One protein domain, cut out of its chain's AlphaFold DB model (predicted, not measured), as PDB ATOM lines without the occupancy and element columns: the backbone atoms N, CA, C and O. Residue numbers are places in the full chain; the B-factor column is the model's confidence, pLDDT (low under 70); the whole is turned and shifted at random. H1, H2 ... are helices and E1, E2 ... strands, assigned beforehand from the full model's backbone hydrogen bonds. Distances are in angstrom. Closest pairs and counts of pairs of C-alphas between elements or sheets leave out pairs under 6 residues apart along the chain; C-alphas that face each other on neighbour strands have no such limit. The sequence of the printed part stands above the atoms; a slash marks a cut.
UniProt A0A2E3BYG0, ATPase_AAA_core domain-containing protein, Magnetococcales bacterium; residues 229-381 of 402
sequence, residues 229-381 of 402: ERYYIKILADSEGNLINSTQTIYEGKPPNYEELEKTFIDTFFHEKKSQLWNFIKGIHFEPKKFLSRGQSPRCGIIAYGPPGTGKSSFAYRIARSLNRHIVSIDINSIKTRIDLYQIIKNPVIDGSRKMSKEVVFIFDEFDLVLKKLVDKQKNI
ATOM      1  N   GLU A 229      27.268 -16.837 -37.356       85.38
ATOM      2  CA  GLU A 229      27.127 -16.812 -38.807       85.38
ATOM      3  C   GLU A 229      25.955 -15.925 -39.216       85.38
ATOM      4  O   GLU A 229      24.903 -15.872 -38.562       85.38
ATOM      5  N   ARG A 230      26.124 -15.198 -40.316       90.69
ATOM      6  CA  ARG A 230      25.052 -14.464 -40.985       90.69
ATOM      7  C   ARG A 230      25.012 -14.879 -42.434       90.69
ATOM      8  O   ARG A 230      26.048 -15.007 -43.078       90.69
ATOM      9  N   TYR A 231      23.798 -14.987 -42.953       92.19
ATOM     10  CA  TYR A 231      23.538 -15.467 -44.302       92.19
ATOM     11  C   TYR A 231      22.759 -14.428 -45.091       92.19
ATOM     12  O   TYR A 231      21.892 -13.737 -44.548       92.19
ATOM     13  N   TYR A 232      23.076 -14.356 -46.373       94.69
ATOM     14  CA  TYR A 232      22.269 -13.757 -47.410       94.69
ATOM     15  C   TYR A 232      21.596 -14.878 -48.192       94.69
ATOM     16  O   TYR A 232      22.269 -15.727 -48.768       94.69
ATOM     17  N   ILE A 233      20.270 -14.888 -48.187       92.75
ATOM     18  CA  ILE A 233      19.468 -15.841 -48.944       92.75
ATOM     19  C   ILE A 233      18.757 -15.086 -50.046       92.75
ATOM     20  O   ILE A 233      18.035 -14.128 -49.773       92.75
ATOM     21  N   LYS A 234      18.922 -15.547 -51.281       92.44
ATOM     22  CA  LYS A 234      18.107 -15.122 -52.413       92.44
ATOM     23  C   LYS A 234      17.095 -16.214 -52.730       92.44
ATOM     24  O   LYS A 234      17.482 -17.332 -53.063       92.44
ATOM     25  N   ILE A 235      15.818 -15.873 -52.622       90.56
ATOM     26  CA  ILE A 235      14.711 -16.747 -53.005       90.56
ATOM     27  C   ILE A 235      14.412 -16.497 -54.480       90.56
ATOM     28  O   ILE A 235      14.136 -15.360 -54.875       90.56
ATOM     29  N   LEU A 236      14.518 -17.559 -55.272       88.19
ATOM     30  CA  LEU A 236      14.319 -17.577 -56.718       88.19
ATOM     31  C   LEU A 236      13.318 -18.678 -57.087       88.19
ATOM     32  O   LEU A 236      12.995 -19.534 -56.267       88.19
ATOM     33  N   ALA A 237      12.852 -18.667 -58.332       85.94
ATOM     34  CA  ALA A 237      12.065 -19.750 -58.908       85.94
ATOM     35  C   ALA A 237      12.936 -20.526 -59.897       85.94
ATOM     36  O   ALA A 237      13.662 -19.914 -60.682       85.94
ATOM     37  N   ASP A 238      12.863 -21.855 -59.858       84.25
ATOM     38  CA  ASP A 238      13.437 -22.706 -60.899       84.25
ATOM     39  C   ASP A 238      12.582 -22.682 -62.185       84.25
ATOM     40  O   ASP A 238      11.541 -22.020 -62.266       84.25
ATOM     41  N   SER A 239      13.017 -23.425 -63.203       81.25
ATOM     42  CA  SER A 239      12.336 -23.565 -64.498       81.25
ATOM     43  C   SER A 239      10.899 -24.100 -64.386       81.25
ATOM     44  O   SER A 239      10.068 -23.834 -65.252       81.25
ATOM     45  N   GLU A 240      10.599 -24.850 -63.325       79.12
ATOM     46  CA  GLU A 240       9.288 -25.444 -63.020       79.12
ATOM     47  C   GLU A 240       8.452 -24.529 -62.088       79.12
ATOM     48  O   GLU A 240       7.266 -24.750 -61.797       79.12
ATOM     49  N   GLY A 241       9.059 -23.432 -61.638       74.69
ATOM     50  CA  GLY A 241       8.513 -22.455 -60.716       74.69
ATOM     51  C   GLY A 241       8.465 -22.928 -59.261       74.69
ATOM     52  O   GLY A 241       7.629 -22.430 -58.502       74.69
ATOM     53  N   ASN A 242       9.264 -23.916 -58.867       83.12
ATOM     54  CA  ASN A 242       9.491 -24.237 -57.462       83.12
ATOM     55  C   ASN A 242      10.464 -23.222 -56.860       83.12
ATOM     56  O   ASN A 242      11.368 -22.725 -57.532       83.12
ATOM     57  N   LEU A 243      10.270 -22.906 -55.580       84.81
ATOM     58  CA  LEU A 243      11.129 -21.958 -54.883       84.81
ATOM     59  C   LEU A 243      12.460 -22.619 -54.525       84.81
ATOM     60  O   LEU A 243      12.494 -23.641 -53.841       84.81
ATOM     61  N   ILE A 244      13.549 -21.995 -54.958       85.88
ATOM     62  CA  ILE A 244      14.922 -22.390 -54.660       85.88
ATOM     63  C   ILE A 244      15.609 -21.289 -53.853       85.88
ATOM     64  O   ILE A 244      15.460 -20.094 -54.123       85.88
ATOM     65  N   ASN A 245      16.389 -21.704 -52.857       88.31
ATOM     66  CA  ASN A 245      17.130 -20.801 -51.988       88.31
ATOM     67  C   ASN A 245      18.608 -20.829 -52.372       88.31
ATOM     68  O   ASN A 245      19.268 -21.858 -52.241       88.31
ATOM     69  N   SER A 246      19.137 -19.691 -52.811       89.00
ATOM     70  CA  SER A 246      20.578 -19.486 -52.947       89.00
ATOM     71  C   SER A 246      21.101 -18.847 -51.665       89.00
ATOM     72  O   SER A 246      20.740 -17.712 -51.353       89.00
ATOM     73  N   THR A 247      21.915 -19.581 -50.908       89.81
ATOM     74  CA  THR A 247      22.449 -19.144 -49.611       89.81
ATOM     75  C   THR A 247      23.921 -18.772 -49.741       89.81
ATOM     76  O   THR A 247      24.713 -19.531 -50.289       89.81
ATOM     77  N   GLN A 248      24.296 -17.619 -49.194       91.25
ATOM     78  CA  GLN A 248      25.672 -17.142 -49.109       91.25
ATOM     79  C   GLN A 248      25.981 -16.706 -47.677       91.25
ATOM     80  O   GLN A 248      25.257 -15.888 -47.107       91.25
ATOM     81  N   THR A 249      27.081 -17.188 -47.103       90.75
ATOM     82  CA  THR A 249      27.581 -16.674 -45.823       90.75
ATOM     83  C   THR A 249      28.120 -15.264 -46.027       90.75
ATOM     84  O   THR A 249      29.000 -15.022 -46.851       90.75
ATOM     85  N   ILE A 250      27.553 -14.306 -45.301       91.81
ATOM     86  CA  ILE A 250      27.970 -12.906 -45.344       91.81
ATOM     87  C   ILE A 250      28.908 -12.571 -44.189       91.81
ATOM     88  O   ILE A 250      29.795 -11.734 -44.357       91.81
ATOM     89  N   TYR A 251      28.753 -13.206 -43.033       88.75
ATOM     90  CA  TYR A 251      29.624 -13.005 -41.881       88.75
ATOM     91  C   TYR A 251      29.823 -14.324 -41.154       88.75
ATOM     92  O   TYR A 251      28.850 -15.044 -40.958       88.75
ATOM     93  N   GLU A 252      31.048 -14.580 -40.727       86.81
ATOM     94  CA  GLU A 252      31.418 -15.693 -39.866       86.81
ATOM     95  C   GLU A 252      32.540 -15.201 -38.952       86.81
ATOM     96  O   GLU A 252      33.537 -14.648 -39.420       86.81
ATOM     97  N   GLY A 253      32.345 -15.305 -37.642       83.81
ATOM     98  CA  GLY A 253      33.346 -14.862 -36.677       83.81
ATOM     99  C   GLY A 253      32.755 -14.508 -35.322       83.81
ATOM    100  O   GLY A 253      31.597 -14.796 -35.033       83.81
ATOM    101  N   LYS A 254      33.561 -13.873 -34.470       82.19
ATOM    102  CA  LYS A 254      33.130 -13.445 -33.131       82.19
ATOM    103  C   LYS A 254      31.967 -12.449 -33.212       82.19
ATOM    104  O   LYS A 254      31.846 -11.748 -34.205       82.19
ATOM    105  N   PRO A 255      31.122 -12.311 -32.182       81.12
ATOM    106  CA  PRO A 255      30.098 -11.271 -32.164       81.12
ATOM    107  C   PRO A 255      30.701  -9.873 -32.430       81.12
ATOM    108  O   PRO A 255      31.567  -9.441 -31.668       81.12
ATOM    109  N   PRO A 256      30.282  -9.170 -33.499       82.50
ATOM    110  CA  PRO A 256      30.869  -7.895 -33.884       82.50
ATOM    111  C   PRO A 256      30.402  -6.766 -32.965       82.50
ATOM    112  O   PRO A 256      29.282  -6.789 -32.443       82.50
ATOM    113  N   ASN A 257      31.238  -5.737 -32.825       87.44
ATOM    114  CA  ASN A 257      30.855  -4.500 -32.160       87.44
ATOM    115  C   ASN A 257      29.946  -3.665 -33.082       87.44
ATOM    116  O   ASN A 257      30.312  -3.336 -34.212       87.44
ATOM    117  N   TYR A 258      28.761  -3.289 -32.597       86.81
ATOM    118  CA  TYR A 258      27.801  -2.496 -33.369       86.81
ATOM    119  C   TYR A 258      28.326  -1.106 -33.751       86.81
ATOM    120  O   TYR A 258      27.967  -0.610 -34.816       86.81
ATOM    121  N   GLU A 259      29.197  -0.499 -32.941       88.44
ATOM    122  CA  GLU A 259      29.807   0.799 -33.269       88.44
ATOM    123  C   GLU A 259      30.770   0.695 -34.461       88.44
ATOM    124  O   GLU A 259      30.814   1.574 -35.321       88.44
ATOM    125  N   GLU A 260      31.522  -0.404 -34.556       89.69
ATOM    126  CA  GLU A 260      32.411  -0.671 -35.694       89.69
ATOM    127  C   GLU A 260      31.611  -0.964 -36.965       89.69
ATOM    128  O   GLU A 260      31.945  -0.478 -38.050       89.69
ATOM    129  N   LEU A 261      30.520  -1.723 -36.834       91.06
ATOM    130  CA  LEU A 261      29.614  -2.004 -37.943       91.06
ATOM    131  C   LEU A 261      28.953  -0.727 -38.476       91.06
ATOM    132  O   LEU A 261      28.833  -0.551 -39.688       91.06
ATOM    133  N   GLU A 262      28.543   0.180 -37.595       91.38
ATOM    134  CA  GLU A 262      28.007   1.483 -37.980       91.38
ATOM    135  C   GLU A 262      29.027   2.306 -38.773       91.38
ATOM    136  O   GLU A 262      28.722   2.728 -39.893       91.38
ATOM    137  N   LYS A 263      30.251   2.449 -38.252       92.94
ATOM    138  CA  LYS A 263      31.340   3.157 -38.945       92.94
ATOM    139  C   LYS A 263      31.620   2.563 -40.322       92.94
ATOM    140  O   LYS A 263      31.795   3.275 -41.307       92.94
ATOM    141  N   THR A 264      31.611   1.239 -40.411       93.19
ATOM    142  CA  THR A 264      31.925   0.537 -41.655       93.19
ATOM    143  C   THR A 264      30.810   0.680 -42.692       93.19
ATOM    144  O   THR A 264      31.084   0.975 -43.856       93.19
ATOM    145  N   PHE A 265      29.546   0.473 -42.306       93.75
ATOM    146  CA  PHE A 265      28.440   0.313 -43.258       93.75
ATOM    147  C   PHE A 265      27.545   1.545 -43.415       93.75
ATOM    148  O   PHE A 265      27.018   1.760 -44.512       93.75
ATOM    149  N   ILE A 266      27.363   2.336 -42.357       93.69
ATOM    150  CA  ILE A 266      26.453   3.487 -42.338       93.69
ATOM    151  C   ILE A 266      27.210   4.787 -42.585       93.69
ATOM    152  O   ILE A 266      26.788   5.574 -43.434       93.69
ATOM    153  N   ASP A 267      28.351   5.004 -41.930       91.56
ATOM    154  CA  ASP A 267      29.095   6.259 -42.104       91.56
ATOM    155  C   ASP A 267      29.632   6.408 -43.529       91.56
ATOM    156  O   ASP A 267      29.618   7.507 -44.085       91.56
ATOM    157  N   THR A 268      29.988   5.294 -44.172       91.00
ATOM    158  CA  THR A 268      30.426   5.259 -45.575       91.00
ATOM    159  C   THR A 268      29.278   5.381 -46.587       91.00
ATOM    160  O   THR A 268      29.528   5.478 -47.787       91.00
ATOM    161  N   PHE A 269      28.012   5.377 -46.152       90.44
ATOM    162  CA  PHE A 269      26.871   5.606 -47.038       90.44
ATOM    163  C   PHE A 269      26.693   7.104 -47.319       90.44
ATOM    164  O   PHE A 269      26.690   7.932 -46.403       90.44
ATOM    165  N   PHE A 270      26.532   7.468 -48.593       89.12
ATOM    166  CA  PHE A 270      26.393   8.858 -49.022       89.12
ATOM    167  C   PHE A 270      24.918   9.223 -49.220       89.12
ATOM    168  O   PHE A 270      24.325   8.930 -50.256       89.12
ATOM    169  N   HIS A 271      24.314   9.836 -48.200       89.00
ATOM    170  CA  HIS A 271      22.949  10.354 -48.251       89.00
ATOM    171  C   HIS A 271      22.751  11.432 -47.177       89.00
ATOM    172  O   HIS A 271      23.120  11.223 -46.021       89.00
ATOM    173  N   GLU A 272      22.117  12.552 -47.526       89.62
ATOM    174  CA  GLU A 272      21.952  13.720 -46.638       89.62
ATOM    175  C   GLU A 272      21.258  13.365 -45.316       89.62
ATOM    176  O   GLU A 272      21.684  13.760 -44.236       89.62
ATOM    177  N   LYS A 273      20.205  12.542 -45.387       90.19
ATOM    178  CA  LYS A 273      19.406  12.128 -44.218       90.19
ATOM    179  C   LYS A 273      19.855  10.814 -43.570       90.19
ATOM    180  O   LYS A 273      19.075  10.214 -42.827       90.19
ATOM    181  N   LYS A 274      21.076  10.328 -43.849       90.62
ATOM    182  CA  LYS A 274      21.532   9.012 -43.355       90.62
ATOM    183  C   LYS A 274      21.443   8.896 -41.833       90.62
ATOM    184  O   LYS A 274      20.924   7.901 -41.338       90.62
ATOM    185  N   SER A 275      21.849   9.936 -41.104       90.75
ATOM    186  CA  SER A 275      21.882   9.928 -39.638       90.75
ATOM    187  C   SER A 275      20.479   9.867 -39.038       90.75
ATOM    188  O   SER A 275      20.225   9.085 -38.127       90.75
ATOM    189  N   GLN A 276      19.535  10.641 -39.585       92.31
ATOM    190  CA  GLN A 276      18.142  10.631 -39.133       92.31
ATOM    191  C   GLN A 276      17.498   9.255 -39.350       92.31
ATOM    192  O   GLN A 276      16.862   8.711 -38.447       92.31
ATOM    193  N   LEU A 277      17.690   8.683 -40.540       91.56
ATOM    194  CA  LEU A 277      17.156   7.372 -40.897       91.56
ATOM    195  C   LEU A 277      17.765   6.263 -40.035       91.56
ATOM    196  O   LEU A 277      17.052   5.399 -39.526       91.56
ATOM    197  N   TRP A 278      19.076   6.313 -39.827       92.75
ATOM    198  CA  TRP A 278      19.785   5.338 -39.016       92.75
ATOM    199  C   TRP A 278      19.384   5.388 -37.540       92.75
ATOM    200  O   TRP A 278      19.094   4.346 -36.958       92.75
ATOM    201  N   ASN A 279      19.257   6.583 -36.955       92.38
ATOM    202  CA  ASN A 279      18.793   6.749 -35.574       92.38
ATOM    203  C   ASN A 279      17.395   6.151 -35.359       92.38
ATOM    204  O   ASN A 279      17.145   5.501 -34.343       92.38
ATOM    205  N   PHE A 280      16.500   6.310 -36.337       91.69
ATOM    206  CA  PHE A 280      15.176   5.694 -36.298       91.69
ATOM    207  C   PHE A 280      15.252   4.157 -36.308       91.69
ATOM    208  O   PHE A 280      14.630   3.494 -35.475       91.69
ATOM    209  N   ILE A 281      16.062   3.583 -37.203       92.81
ATOM    210  CA  ILE A 281      16.259   2.129 -37.308       92.81
ATOM    211  C   ILE A 281      16.891   1.561 -36.026       92.81
ATOM    212  O   ILE A 281      16.421   0.544 -35.507       92.81
ATOM    213  N   LYS A 282      17.912   2.236 -35.484       91.12
ATOM    214  CA  LYS A 282      18.564   1.888 -34.214       91.12
ATOM    215  C   LYS A 282      17.574   1.834 -33.061       91.12
ATOM    216  O   LYS A 282      17.556   0.843 -32.336       91.12
ATOM    217  N   GLY A 283      16.728   2.854 -32.915       89.50
ATOM    218  CA  GLY A 283      15.722   2.896 -31.853       89.50
ATOM    219  C   GLY A 283      14.788   1.685 -31.895       89.50
ATOM    220  O   GLY A 283      14.516   1.072 -30.865       89.50
ATOM    221  N   ILE A 284      14.348   1.276 -33.088       89.69
ATOM    222  CA  ILE A 284      13.481   0.099 -33.252       89.69
ATOM    223  C   ILE A 284      14.219  -1.198 -32.894       89.69
ATOM    224  O   ILE A 284      13.636  -2.079 -32.261       89.69
ATOM    225  N   HIS A 285      15.486  -1.331 -33.299       87.44
ATOM    226  CA  HIS A 285      16.274  -2.539 -33.054       87.44
ATOM    227  C   HIS A 285      16.683  -2.685 -31.581       87.44
ATOM    228  O   HIS A 285      16.451  -3.738 -30.989       87.44
ATOM    229  N   PHE A 286      17.306  -1.656 -31.003       87.44
ATOM    230  CA  PHE A 286      17.921  -1.718 -29.674       87.44
ATOM    231  C   PHE A 286      16.945  -1.376 -28.545       87.44
ATOM    232  O   PHE A 286      17.106  -1.859 -27.427       87.44
ATOM    233  N   GLU A 287      15.893  -0.600 -28.823       89.00
ATOM    234  CA  GLU A 287      14.953  -0.114 -27.807       89.00
ATOM    235  C   GLU A 287      13.473  -0.444 -28.117       89.00
ATOM    236  O   GLU A 287      12.593   0.409 -27.941       89.00
ATOM    237  N   PRO A 288      13.119  -1.692 -28.493       85.31
ATOM    238  CA  PRO A 288      11.749  -2.045 -28.885       85.31
ATOM    239  C   PRO A 288      10.710  -1.778 -27.780       85.31
ATOM    240  O   PRO A 288       9.547  -1.493 -28.065       85.31
ATOM    241  N   LYS A 289      11.125  -1.803 -26.505       86.81
ATOM    242  CA  LYS A 289      10.270  -1.504 -25.341       86.81
ATOM    243  C   LYS A 289       9.698  -0.077 -25.363       86.81
ATOM    244  O   LYS A 289       8.578   0.134 -24.893       86.81
ATOM    245  N   LYS A 290      10.416   0.900 -25.935       88.38
ATOM    246  CA  LYS A 290       9.937   2.292 -26.059       88.38
ATOM    247  C   LYS A 290       8.756   2.427 -27.026       88.38
ATOM    248  O   LYS A 290       7.969   3.362 -26.895       88.38
ATOM    249  N   PHE A 291       8.634   1.514 -27.986       88.00
ATOM    250  CA  PHE A 291       7.501   1.459 -28.910       88.00
ATOM    251  C   PHE A 291       6.331   0.719 -28.269       88.00
ATOM    252  O   PHE A 291       5.213   1.228 -28.256       88.00
ATOM    253  N   LEU A 292       6.610  -0.427 -27.638       87.69
ATOM    254  CA  LEU A 292       5.591  -1.246 -26.976       87.69
ATOM    255  C   LEU A 292       4.865  -0.490 -25.856       87.69
ATOM    256  O   LEU A 292       3.644  -0.567 -25.764       87.69
ATOM    257  N   SER A 293       5.590   0.295 -25.054       88.69
ATOM    258  CA  SER A 293       5.000   1.158 -24.011       88.69
ATOM    259  C   SER A 293       4.055   2.232 -24.556       88.69
ATOM    260  O   SER A 293       3.182   2.699 -23.834       88.69
ATOM    261  N   ARG A 294       4.187   2.595 -25.836       90.88
ATOM    262  CA  ARG A 294       3.291   3.521 -26.543       90.88
ATOM    263  C   ARG A 294       2.194   2.798 -27.334       90.88
ATOM    264  O   ARG A 294       1.555   3.410 -28.183       90.88
ATOM    265  N   GLY A 295       2.015   1.491 -27.119       90.25
ATOM    266  CA  GLY A 295       1.067   0.663 -27.871       90.25
ATOM    267  C   GLY A 295       1.470   0.425 -29.331       90.25
ATOM    268  O   GLY A 295       0.660  -0.049 -30.125       90.25
ATOM    269  N   GLN A 296       2.709   0.745 -29.711       88.56
ATOM    270  CA  GLN A 296       3.208   0.574 -31.071       88.56
ATOM    271  C   GLN A 296       4.057  -0.690 -31.177       88.56
ATOM    272  O   GLN A 296       4.898  -0.994 -30.333       88.56
ATOM    273  N   SER A 297       3.864  -1.434 -32.261       85.56
ATOM    274  CA  SER A 297       4.704  -2.592 -32.549       85.56
ATOM    275  C   SER A 297       6.035  -2.123 -33.168       85.56
ATOM    276  O   SER A 297       6.005  -1.316 -34.100       85.56
ATOM    277  N   PRO A 298       7.193  -2.608 -32.679       87.44
ATOM    278  CA  PRO A 298       8.516  -2.180 -33.133       87.44
ATOM    279  C   PRO A 298       8.840  -2.792 -34.503       87.44
ATOM    280  O   PRO A 298       9.445  -3.859 -34.607       87.44
ATOM    281  N   ARG A 299       8.406  -2.124 -35.570       88.38
ATOM    282  CA  ARG A 299       8.599  -2.550 -36.963       88.38
ATOM    283  C   ARG A 299       8.983  -1.358 -37.829       88.38
ATOM    284  O   ARG A 299       8.483  -0.257 -37.635       88.38
ATOM    285  N   CYS A 300       9.872  -1.606 -38.784       89.25
ATOM    286  CA  CYS A 300      10.362  -0.617 -39.735       89.25
ATOM    287  C   CYS A 300      10.121  -1.139 -41.151       89.25
ATOM    288  O   CYS A 300      10.549  -2.247 -41.471       89.25
ATOM    289  N   GLY A 301       9.431  -0.353 -41.976       91.75
ATOM    290  CA  GLY A 301       9.296  -0.586 -43.410       91.75
ATOM    291  C   GLY A 301       9.900   0.596 -44.155       91.75
ATOM    292  O   GLY A 301       9.561   1.739 -43.855       91.75
ATOM    293  N   ILE A 302      10.804   0.326 -45.093       91.12
ATOM    294  CA  ILE A 302      11.494   1.354 -45.876       91.12
ATOM    295  C   ILE A 302      11.203   1.096 -47.346       91.12
ATOM    296  O   ILE A 302      11.421  -0.009 -47.838       91.12
ATOM    297  N   ILE A 303      10.735   2.128 -48.043       91.38
ATOM    298  CA  ILE A 303      10.607   2.129 -49.498       91.38
ATOM    299  C   ILE A 303      11.693   3.056 -50.034       91.38
ATOM    300  O   ILE A 303      11.688   4.251 -49.743       91.38
ATOM    301  N   ALA A 304      12.632   2.502 -50.796       89.56
ATOM    302  CA  ALA A 304      13.682   3.262 -51.461       89.56
ATOM    303  C   ALA A 304      13.344   3.408 -52.950       89.56
ATOM    304  O   ALA A 304      13.138   2.410 -53.638       89.56
ATOM    305  N   TYR A 305      13.314   4.640 -53.457       90.44
ATOM    306  CA  TYR A 305      13.041   4.947 -54.861       90.44
ATOM    307  C   TYR A 305      14.064   5.948 -55.408       90.44
ATOM    308  O   TYR A 305      14.735   6.647 -54.653       90.44
ATOM    309  N   GLY A 306      14.220   5.978 -56.731       90.44
ATOM    310  CA  GLY A 306      15.156   6.864 -57.424       90.44
ATOM    311  C   GLY A 306      15.816   6.192 -58.632       90.44
ATOM    312  O   GLY A 306      15.611   4.991 -58.840       90.44
ATOM    313  N   PRO A 307      16.631   6.933 -59.405       90.38
ATOM    314  CA  PRO A 307      17.298   6.430 -60.609       90.38
ATOM    315  C   PRO A 307      18.095   5.135 -60.376       90.38
ATOM    316  O   PRO A 307      18.555   4.892 -59.255       90.38
ATOM    317  N   PRO A 308      18.267   4.262 -61.384       88.06
ATOM    318  CA  PRO A 308      19.142   3.097 -61.259       88.06
ATOM    319  C   PRO A 308      20.575   3.531 -60.900       88.06
ATOM    320  O   PRO A 308      21.007   4.623 -61.251       88.06
ATOM    321  N   GLY A 309      21.298   2.700 -60.146       85.88
ATOM    322  CA  GLY A 309      22.675   3.001 -59.729       85.88
ATOM    323  C   GLY A 309      22.832   3.895 -58.489       85.88
ATOM    324  O   GLY A 309      23.935   4.001 -57.971       85.88
ATOM    325  N   THR A 310      21.759   4.454 -57.914       88.25
ATOM    326  CA  THR A 310      21.834   5.309 -56.702       88.25
ATOM    327  C   THR A 310      22.036   4.555 -55.377       88.25
ATOM    328  O   THR A 310      21.828   5.106 -54.300       88.25
ATOM    329  N   GLY A 311      22.409   3.273 -55.422       88.06
ATOM    330  CA  GLY A 311      22.737   2.499 -54.220       88.06
ATOM    331  C   GLY A 311      21.548   2.024 -53.373       88.06
ATOM    332  O   GLY A 311      21.763   1.615 -52.237       88.06
ATOM    333  N   LYS A 312      20.314   2.016 -53.900       91.25
ATOM    334  CA  LYS A 312      19.101   1.561 -53.179       91.25
ATOM    335  C   LYS A 312      19.235   0.154 -52.584       91.25
ATOM    336  O   LYS A 312      19.053  -0.017 -51.382       91.25
ATOM    337  N   SER A 313      19.605  -0.836 -53.399       89.44
ATOM    338  CA  SER A 313      19.794  -2.207 -52.911       89.44
ATOM    339  C   SER A 313      20.965  -2.253 -51.927       89.44
ATOM    340  O   SER A 313      20.805  -2.753 -50.818       89.44
ATOM    341  N   SER A 314      22.103  -1.616 -52.255       91.19
ATOM    342  CA  SER A 314      23.278  -1.514 -51.365       91.19
ATOM    343  C   SER A 314      22.930  -0.949 -49.982       91.19
ATOM    344  O   SER A 314      23.432  -1.447 -48.976       91.19
ATOM    345  N   PHE A 315      22.034   0.034 -49.908       91.56
ATOM    346  CA  PHE A 315      21.564   0.593 -48.646       91.56
ATOM    347  C   PHE A 315      20.862  -0.453 -47.768       91.56
ATOM    348  O   PHE A 315      21.163  -0.555 -46.579       91.56
ATOM    349  N   ALA A 316      19.996  -1.291 -48.346       91.31
ATOM    350  CA  ALA A 316      19.344  -2.375 -47.612       91.31
ATOM    351  C   ALA A 316      20.359  -3.407 -47.079       91.31
ATOM    352  O   ALA A 316      20.278  -3.804 -45.913       91.31
ATOM    353  N   TYR A 317      21.366  -3.774 -47.884       92.50
ATOM    354  CA  TYR A 317      22.472  -4.630 -47.428       92.50
ATOM    355  C   TYR A 317      23.254  -3.995 -46.277       92.50
ATOM    356  O   TYR A 317      23.533  -4.661 -45.281       92.50
ATOM    357  N   ARG A 318      23.593  -2.706 -46.392       94.25
ATOM    358  CA  ARG A 318      24.328  -1.953 -45.366       94.25
ATOM    359  C   ARG A 318      23.559  -1.900 -44.052       94.25
ATOM    360  O   ARG A 318      24.153  -2.170 -43.013       94.25
ATOM    361  N   ILE A 319      22.246  -1.654 -44.090       93.69
ATOM    362  CA  ILE A 319      21.399  -1.717 -42.892       93.69
ATOM    363  C   ILE A 319      21.475  -3.109 -42.262       93.69
ATOM    364  O   ILE A 319      21.766  -3.228 -41.075       93.69
ATOM    365  N   ALA A 320      21.251  -4.177 -43.026       93.44
ATOM    366  CA  ALA A 320      21.248  -5.522 -42.457       93.44
ATOM    367  C   ALA A 320      22.604  -5.913 -41.846       93.44
ATOM    368  O   ALA A 320      22.643  -6.475 -40.750       93.44
ATOM    369  N   ARG A 321      23.706  -5.539 -42.511       93.38
ATOM    370  CA  ARG A 321      25.079  -5.695 -42.012       93.38
ATOM    371  C   ARG A 321      25.312  -4.915 -40.722       93.38
ATOM    372  O   ARG A 321      25.797  -5.487 -39.754       93.38
ATOM    373  N   SER A 322      24.909  -3.646 -40.689       92.75
ATOM    374  CA  SER A 322      25.060  -2.781 -39.514       92.75
ATOM    375  C   SER A 322      24.266  -3.264 -38.296       92.75
ATOM    376  O   SER A 322      24.694  -3.091 -37.161       92.75
ATOM    377  N   LEU A 323      23.128  -3.927 -38.530       91.56
ATOM    378  CA  LEU A 323      22.286  -4.522 -37.493       91.56
ATOM    379  C   LEU A 323      22.664  -5.966 -37.156       91.56
ATOM    380  O   LEU A 323      21.974  -6.585 -36.347       91.56
ATOM    381  N   ASN A 324      23.705  -6.518 -37.786       90.69
ATOM    382  CA  ASN A 324      24.117  -7.908 -37.633       90.69
ATOM    383  C   ASN A 324      22.942  -8.898 -37.802       90.69
ATOM    384  O   ASN A 324      22.716  -9.770 -36.959       90.69
ATOM    385  N   ARG A 325      22.159  -8.743 -38.877       92.75
ATOM    386  CA  ARG A 325      20.987  -9.576 -39.203       92.75
ATOM    387  C   ARG A 325      21.220 -10.407 -40.461       92.75
ATOM    388  O   ARG A 325      22.006 -10.033 -41.328       92.75
ATOM    389  N   HIS A 326      20.504 -11.523 -40.573       93.44
ATOM    390  CA  HIS A 326      20.402 -12.256 -41.832       93.44
ATOM    391  C   HIS A 326      19.662 -11.414 -42.874       93.44
ATOM    392  O   HIS A 326      18.835 -10.565 -42.531       93.44
ATOM    393  N   ILE A 327      19.925 -11.676 -44.148       95.75
ATOM    394  CA  ILE A 327      19.248 -11.022 -45.264       95.75
ATOM    395  C   ILE A 327      18.467 -12.077 -46.031       95.75
ATOM    396  O   ILE A 327      19.028 -13.099 -46.413       95.75
ATOM    397  N   VAL A 328      17.190 -11.811 -46.281       94.50
ATOM    398  CA  VAL A 328      16.353 -12.620 -47.168       94.50
ATOM    399  C   VAL A 328      15.876 -11.716 -48.296       94.50
ATOM    400  O   VAL A 328      14.981 -10.893 -48.113       94.50
ATOM    401  N   SER A 329      16.517 -11.842 -49.453       93.44
ATOM    402  CA  SER A 329      16.117 -11.180 -50.687       93.44
ATOM    403  C   SER A 329      15.087 -12.031 -51.404       93.44
ATOM    404  O   SER A 329      15.346 -13.176 -51.772       93.44
ATOM    405  N   ILE A 330      13.922 -11.448 -51.625       91.56
ATOM    406  CA  ILE A 330      12.778 -12.104 -52.229       91.56
ATOM    407  C   ILE A 330      12.584 -11.499 -53.612       91.56
ATOM    408  O   ILE A 330      12.191 -10.337 -53.726       91.56
ATOM    409  N   ASP A 331      12.831 -12.288 -54.657       87.56
ATOM    410  CA  ASP A 331      12.335 -11.938 -55.983       87.56
ATOM    411  C   ASP A 331      10.832 -12.207 -56.011       87.56
ATOM    412  O   ASP A 331      10.381 -13.349 -56.044       87.56
ATOM    413  N   ILE A 332      10.024 -11.158 -55.982       85.00
ATOM    414  CA  ILE A 332       8.571 -11.317 -55.938       85.00
ATOM    415  C   ILE A 332       8.031 -11.950 -57.232       85.00
ATOM    416  O   ILE A 332       6.971 -12.572 -57.200       85.00
ATOM    417  N   ASN A 333       8.746 -11.860 -58.360       82.50
ATOM    418  CA  ASN A 333       8.338 -12.547 -59.587       82.50
ATOM    419  C   ASN A 333       8.432 -14.072 -59.463       82.50
ATOM    420  O   ASN A 333       7.688 -14.772 -60.147       82.50
ATOM    421  N   SER A 334       9.309 -14.573 -58.587       83.62
ATOM    422  CA  SER A 334       9.432 -16.005 -58.293       83.62
ATOM    423  C   SER A 334       8.249 -16.561 -57.495       83.62
ATOM    424  O   SER A 334       8.010 -17.767 -57.472       83.62
ATOM    425  N   ILE A 335       7.474 -15.685 -56.852       86.06
ATOM    426  CA  ILE A 335       6.396 -16.077 -55.954       86.06
ATOM    427  C   ILE A 335       5.099 -16.286 -56.733       86.06
ATOM    428  O   ILE A 335       4.527 -15.357 -57.307       86.06
ATOM    429  N   LYS A 336       4.576 -17.516 -56.674       82.44
ATOM    430  CA  LYS A 336       3.310 -17.901 -57.313       82.44
ATOM    431  C   LYS A 336       2.093 -17.390 -56.542       82.44
ATOM    432  O   LYS A 336       1.165 -16.849 -57.150       82.44
ATOM    433  N   THR A 337       2.071 -17.554 -55.215       82.94
ATOM    434  CA  THR A 337       0.894 -17.227 -54.397       82.94
ATOM    435  C   THR A 337       1.203 -16.314 -53.211       82.94
ATOM    436  O   THR A 337       2.318 -16.232 -52.704       82.94
ATOM    437  N   ARG A 338       0.162 -15.633 -52.709       83.94
ATOM    438  CA  ARG A 338       0.252 -14.826 -51.477       83.94
ATOM    439  C   ARG A 338       0.593 -15.677 -50.250       83.94
ATOM    440  O   ARG A 338       1.183 -15.159 -49.308       83.94
ATOM    441  N   ILE A 339       0.191 -16.949 -50.259       85.31
ATOM    442  CA  ILE A 339       0.417 -17.885 -49.155       85.31
ATOM    443  C   ILE A 339       1.910 -18.199 -49.060       85.31
ATOM    444  O   ILE A 339       2.461 -18.102 -47.968       85.31
ATOM    445  N   ASP A 340       2.566 -18.456 -50.193       85.50
ATOM    446  CA  ASP A 340       4.008 -18.733 -50.243       85.50
ATOM    447  C   ASP A 340       4.811 -17.550 -49.680       85.50
ATOM    448  O   ASP A 340       5.642 -17.717 -48.787       85.50
ATOM    449  N   LEU A 341       4.488 -16.325 -50.118       86.94
ATOM    450  CA  LEU A 341       5.103 -15.103 -49.588       86.94
ATOM    451  C   LEU A 341       4.916 -14.976 -48.071       86.94
ATOM    452  O   LEU A 341       5.850 -14.645 -47.341       86.94
ATOM    453  N   TYR A 342       3.698 -15.225 -47.592       87.19
ATOM    454  CA  TYR A 342       3.381 -15.111 -46.177       87.19
ATOM    455  C   TYR A 342       4.122 -16.155 -45.334       87.19
ATOM    456  O   TYR A 342       4.592 -15.833 -44.243       87.19
ATOM    457  N   GLN A 343       4.274 -17.383 -45.838       84.06
ATOM    458  CA  GLN A 343       5.032 -18.440 -45.169       84.06
ATOM    459  C   GLN A 343       6.507 -18.064 -45.008       84.06
ATOM    460  O   GLN A 343       7.034 -18.180 -43.901       84.06
ATOM    461  N   ILE A 344       7.133 -17.527 -46.062       86.56
ATOM    462  CA  ILE A 344       8.527 -17.058 -46.034       86.56
ATOM    463  C   ILE A 344       8.724 -15.970 -44.968       86.56
ATOM    464  O   ILE A 344       9.677 -16.020 -44.192       86.56
ATOM    465  N   ILE A 345       7.821 -14.985 -44.912       87.38
ATOM    466  CA  ILE A 345       7.945 -13.851 -43.981       87.38
ATOM    467  C   ILE A 345       7.666 -14.279 -42.533       87.38
ATOM    468  O   ILE A 345       8.346 -13.824 -41.609       87.38
ATOM    469  N   LYS A 346       6.655 -15.132 -42.315       84.00
ATOM    470  CA  LYS A 346       6.239 -15.564 -40.972       84.00
ATOM    471  C   LYS A 346       7.241 -16.538 -40.353       84.00
ATOM    472  O   LYS A 346       7.518 -16.443 -39.160       84.00
ATOM    473  N   ASN A 347       7.770 -17.461 -41.155       78.81
ATOM    474  CA  ASN A 347       8.642 -18.545 -40.714       78.81
ATOM    475  C   ASN A 347       9.899 -18.623 -41.598       78.81
ATOM    476  O   ASN A 347      10.052 -19.593 -42.340       78.81
ATOM    477  N   PRO A 348      10.805 -17.632 -41.541       80.44
ATOM    478  CA  PRO A 348      12.015 -17.673 -42.346       80.44
ATOM    479  C   PRO A 348      12.909 -18.827 -41.880       80.44
ATOM    480  O   PRO A 348      13.275 -18.910 -40.705       80.44
ATOM    481  N   VAL A 349      13.258 -19.716 -42.810       79.19
ATOM    482  CA  VAL A 349      14.205 -20.814 -42.589       79.19
ATOM    483  C   VAL A 349      15.528 -20.433 -43.236       79.19
ATOM    484  O   VAL A 349      15.584 -20.132 -44.426       79.19
ATOM    485  N   ILE A 350      16.585 -20.418 -42.433       79.88
ATOM    486  CA  ILE A 350      17.932 -20.014 -42.822       79.88
ATOM    487  C   ILE A 350      18.886 -21.089 -42.323       79.88
ATOM    488  O   ILE A 350      18.934 -21.351 -41.120       79.88
ATOM    489  N   ASP A 351      19.613 -21.708 -43.251       74.19
ATOM    490  CA  ASP A 351      20.540 -22.806 -42.958       74.19
ATOM    491  C   ASP A 351      19.882 -23.934 -42.136       74.19
ATOM    492  O   ASP A 351      20.280 -24.273 -41.028       74.19
ATOM    493  N   GLY A 352      18.726 -24.418 -42.606       67.94
ATOM    494  CA  GLY A 352      17.952 -25.472 -41.932       67.94
ATOM    495  C   GLY A 352      17.312 -25.077 -40.592       67.94
ATOM    496  O   GLY A 352      16.556 -25.864 -40.025       67.94
ATOM    497  N   SER A 353      17.550 -23.859 -40.095       67.50
ATOM    498  CA  SER A 353      17.046 -23.376 -38.806       67.50
ATOM    499  C   SER A 353      16.016 -22.258 -38.971       67.50
ATOM    500  O   SER A 353      16.173 -21.342 -39.782       67.50
ATOM    501  N   ARG A 354      14.935 -22.306 -38.187       73.88
ATOM    502  CA  ARG A 354      13.936 -21.232 -38.159       73.88
ATOM    503  C   ARG A 354      14.519 -20.011 -37.450       73.88
ATOM    504  O   ARG A 354      15.104 -20.141 -36.379       73.88
ATOM    505  N   LYS A 355      14.334 -18.828 -38.034       80.38
ATOM    506  CA  LYS A 355      14.759 -17.552 -37.446       80.38
ATOM    507  C   LYS A 355      13.563 -16.716 -37.013       80.38
ATOM    508  O   LYS A 355      12.480 -16.788 -37.597       80.38
ATOM    509  N   MET A 356      13.760 -15.881 -36.000       77.69
ATOM    510  CA  MET A 356      12.771 -14.881 -35.617       77.69
ATOM    511  C   MET A 356      12.793 -13.708 -36.602       77.69
ATOM    512  O   MET A 356      13.849 -13.302 -37.083       77.69
ATOM    513  N   SER A 357      11.654 -13.040 -36.810       76.12
ATOM    514  CA  SER A 357      11.583 -11.858 -37.690       76.12
ATOM    515  C   SER A 357      12.516 -10.710 -37.264       76.12
ATOM    516  O   SER A 357      12.889  -9.881 -38.084       76.12
ATOM    517  N   LYS A 358      12.930 -10.653 -35.989       82.00
ATOM    518  CA  LYS A 358      13.903  -9.664 -35.485       82.00
ATOM    519  C   LYS A 358      15.355  -9.962 -35.886       82.00
ATOM    520  O   LYS A 358      16.207  -9.099 -35.713       82.00
ATOM    521  N   GLU A 359      15.645 -11.168 -36.362       85.94
ATOM    522  CA  GLU A 359      16.986 -11.620 -36.762       85.94
ATOM    523  C   GLU A 359      17.213 -11.476 -38.269       85.94
ATOM    524  O   GLU A 359      18.324 -11.687 -38.750       85.94
ATOM    525  N   VAL A 360      16.169 -11.103 -39.013       92.62
ATOM    526  CA  VAL A 360      16.151 -11.088 -40.475       92.62
ATOM    527  C   VAL A 360      15.776  -9.696 -40.983       92.62
ATOM    528  O   VAL A 360      14.974  -8.982 -40.378       92.62
ATOM    529  N   VAL A 361      16.369  -9.296 -42.103       94.69
ATOM    530  CA  VAL A 361      15.925  -8.180 -42.939       94.69
ATOM    531  C   VAL A 361      15.416  -8.758 -44.252       94.69
ATOM    532  O   VAL A 361      16.156  -9.438 -44.962       94.69
ATOM    533  N   PHE A 362      14.152  -8.485 -44.567       94.25
ATOM    534  CA  PHE A 362      13.553  -8.866 -45.841       94.25
ATOM    535  C   PHE A 362      13.773  -7.755 -46.865       94.25
ATOM    536  O   PHE A 362      13.485  -6.590 -46.586       94.25
ATOM    537  N   ILE A 363      14.277  -8.121 -48.040       93.69
ATOM    538  CA  ILE A 363      14.481  -7.213 -49.168       93.69
ATOM    539  C   ILE A 363      13.557  -7.654 -50.295       93.69
ATOM    540  O   ILE A 363      13.577  -8.810 -50.708       93.69
ATOM    541  N   PHE A 364      12.766  -6.712 -50.789       91.44
ATOM    542  CA  PHE A 364      11.911  -6.883 -51.954       91.44
ATOM    543  C   PHE A 364      12.499  -6.049 -53.083       91.44
ATOM    544  O   PHE A 364      12.244  -4.844 -53.151       91.44
ATOM    545  N   ASP A 365      13.349  -6.662 -53.902       84.62
ATOM    546  CA  ASP A 365      13.973  -5.953 -55.020       84.62
ATOM    547  C   ASP A 365      13.000  -5.840 -56.202       84.62
ATOM    548  O   ASP A 365      12.065  -6.634 -56.323       84.62
ATOM    549  N   GLU A 366      13.193  -4.819 -57.038       82.69
ATOM    550  CA  GLU A 366      12.390  -4.581 -58.256       82.69
ATOM    551  C   GLU A 366      10.863  -4.584 -58.021       82.69
ATOM    552  O   GLU A 366      10.060  -5.051 -58.837       82.69
ATOM    553  N   PHE A 367      10.439  -4.044 -56.872       83.50
ATOM    554  CA  PHE A 367       9.035  -4.002 -56.457       83.50
ATOM    555  C   PHE A 367       8.115  -3.339 -57.502       83.50
ATOM    556  O   PHE A 367       6.943  -3.694 -57.639       83.50
ATOM    557  N   ASP A 368       8.642  -2.395 -58.278       83.75
ATOM    558  CA  ASP A 368       7.933  -1.694 -59.345       83.75
ATOM    559  C   ASP A 368       7.523  -2.607 -60.515       83.75
ATOM    560  O   ASP A 368       6.439  -2.421 -61.080       83.75
ATOM    561  N   LEU A 369       8.316  -3.635 -60.847       82.56
ATOM    562  CA  LEU A 369       7.961  -4.619 -61.880       82.56
ATOM    563  C   LEU A 369       6.713  -5.415 -61.492       82.56
ATOM    564  O   LEU A 369       5.837  -5.687 -62.320       82.56
ATOM    565  N   VAL A 370       6.605  -5.753 -60.210       81.44
ATOM    566  CA  VAL A 370       5.458  -6.471 -59.650       81.44
ATOM    567  C   VAL A 370       4.224  -5.589 -59.667       81.44
ATOM    568  O   VAL A 370       3.152  -6.046 -60.061       81.44
ATOM    569  N   LEU A 371       4.363  -4.326 -59.257       82.88
ATOM    570  CA  LEU A 371       3.252  -3.380 -59.242       82.88
ATOM    571  C   LEU A 371       2.610  -3.263 -60.627       82.88
ATOM    572  O   LEU A 371       1.387  -3.348 -60.721       82.88
ATOM    573  N   LYS A 372       3.409  -3.175 -61.702       83.12
ATOM    574  CA  LYS A 372       2.896  -3.181 -63.085       83.12
ATOM    575  C   LYS A 372       2.066  -4.438 -63.374       83.12
ATOM    576  O   LYS A 372       0.897  -4.329 -63.739       83.12
ATOM    577  N   LYS A 373       2.615  -5.628 -63.093       81.62
ATOM    578  CA  LYS A 373       1.909  -6.912 -63.281       81.62
ATOM    579  C   LYS A 373       0.605  -6.997 -62.479       81.62
ATOM    580  O   LYS A 373      -0.385  -7.540 -62.968       81.62
ATOM    581  N   LEU A 374       0.598  -6.507 -61.240       80.38
ATOM    582  CA  LEU A 374      -0.580  -6.538 -60.370       80.38
ATOM    583  C   LEU A 374      -1.671  -5.578 -60.848       80.38
ATOM    584  O   LEU A 374      -2.840  -5.958 -60.852       80.38
ATOM    585  N   VAL A 375      -1.295  -4.374 -61.288       84.19
ATOM    586  CA  VAL A 375      -2.227  -3.394 -61.863       84.19
ATOM    587  C   VAL A 375      -2.859  -3.940 -63.143       84.19
ATOM    588  O   VAL A 375      -4.076  -3.854 -63.305       84.19
ATOM    589  N   ASP A 376      -2.073  -4.566 -64.019       82.12
ATOM    590  CA  ASP A 376      -2.588  -5.164 -65.255       82.12
ATOM    591  C   ASP A 376      -3.521  -6.344 -64.969       82.12
ATOM    592  O   ASP A 376      -4.606  -6.438 -65.547       82.12
ATOM    593  N   LYS A 377      -3.166  -7.209 -64.006       78.50
ATOM    594  CA  LYS A 377      -4.074  -8.260 -63.523       78.50
ATOM    595  C   LYS A 377      -5.375  -7.666 -62.995       78.50
ATOM    596  O   LYS A 377      -6.431  -8.178 -63.336       78.50
ATOM    597  N   GLN A 378      -5.324  -6.590 -62.212       77.69
ATOM    598  CA  GLN A 378      -6.520  -5.957 -61.659       77.69
ATOM    599  C   GLN A 378      -7.429  -5.364 -62.742       77.69
ATOM    600  O   GLN A 378      -8.644  -5.531 -62.666       77.69
ATOM    601  N   LYS A 379      -6.856  -4.724 -63.769       75.25
ATOM    602  CA  LYS A 379      -7.606  -4.208 -64.929       75.25
ATOM    603  C   LYS A 379      -8.264  -5.325 -65.744       75.25
ATOM    604  O   LYS A 379      -9.357  -5.136 -66.267       75.25
ATOM    605  N   ASN A 380      -7.611  -6.484 -65.819       66.56
ATOM    606  CA  ASN A 380      -8.085  -7.652 -66.559       66.56
ATOM    607  C   ASN A 380      -9.038  -8.557 -65.761       66.56
ATOM    608  O   ASN A 380      -9.573  -9.505 -66.334       66.56
ATOM    609  N   ILE A 381      -9.286  -8.289 -64.472       60.34
ATOM    610  CA  ILE A 381     -10.366  -8.950 -63.732       60.34
ATOM    611  C   ILE A 381     -11.680  -8.320 -64.209       60.34
ATOM    612  O   ILE A 381     -11.931  -7.148 -63.916       60.34
TER     613      ILE A 381
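Overview. This is residues 229 to 381 of the 402 residues of the protein "ATPase_AAA_core domain-containing protein" of Magnetococcales bacterium (UniProt A0A2E3BYG0). A twisted sheet of four strands has a helix on each face, H4 on one and H5 on the other, while H1 and H2 sit around H4 and the short H3 lies beyond H2. H6 leads away from the end of E4, and its residues 374 to 380, with Ile 381, stick out free. The printed part has 153 residues, with six named helices and four named strands that follow each other along the chain as E1 E2 H1 H2 H3 H4 E3 H5 E4 H6; the sheet, mixed, runs E2 E1 E3 E4, and the class is mixed, helices and strands. The whole is compact, with a radius of gyration of the C-alphas of 16.9 A and spans of 49 by 37 by 35 A.

Arrangement. Begin at E1, residues 229 to 237, which forms an antiparallel hairpin with E2, residues 243 to 253; N 232 and O 248 are 2.8 A apart, within hydrogen-bond range. On the other side of E1 find E3, residues 326 to 331, parallel to it, with N 233 and O 327 at 2.8 A. E4, residues 360 to 365, is parallel to E3, with N 361 and O 326 at 2.8 A. H4, residues 312 to 322, is on the sheet at a height of 8.7 A, over E3, and runs along the strands; the C-alphas of Ala 320 and Val 361 are its closest to E4, 6.0 A apart. H5, residues 338 to 346, is on the opposite face at a height of 9.8 A, only just over E1, on which 3 of its 9 C-alphas fall. E3, H5 and E4 make a strand-helix-strand unit, two parallel strands with a helix between, its crossover right-handed. H1, residues 258 to 267, touches H4 at a shallow tilt of 16 degrees, opposite ways; the C-alphas of Leu 261 and Ser 322 are closest, 4.9 A. H2, residues 274 to 286, is near H4 and close to but not clearly touching H1, at 7.5 A between C-alphas 266 and 274. H3, residues 288 to 292, is close to but not clearly touching H2, with the C-alphas of Ile 284 and Phe 291 closest, 7.5 A. H6, residues 367 to 380, is not on the sheet and touches no helix. In H2, H3, H4, H5 and H6 every O i to N i+4 pair is within hydrogen-bond range; in H1, 5 of 6 are.

Along the chain. Find C-alpha 229 at (27.127, -16.812, -38.807), where E1 begins its 25.3 A; E2 is 29.6 A long, E3 16.3 A and E4 15.6 A. Find C-alpha 312 at (19.101, 1.561, -53.179), where the 15.5 A of H4 begin; H1 is 12.4 A long, H2 17.8 A, H3 6.5 A and H5 12.1 A. H6 is 20.2 A long and ends at C-alpha 380, (-8.085, -7.652, -66.559).

Size, cuts and confidence. The C-alphas of Lys 254 and Asn 380 are the two farthest apart, 53.4 A. The printed part has no cut; the links H3 to H4 and H5 to E4 are long. Its mean pLDDT is 87.0, and residues 352 to 353 and 380 to 381 are under 70.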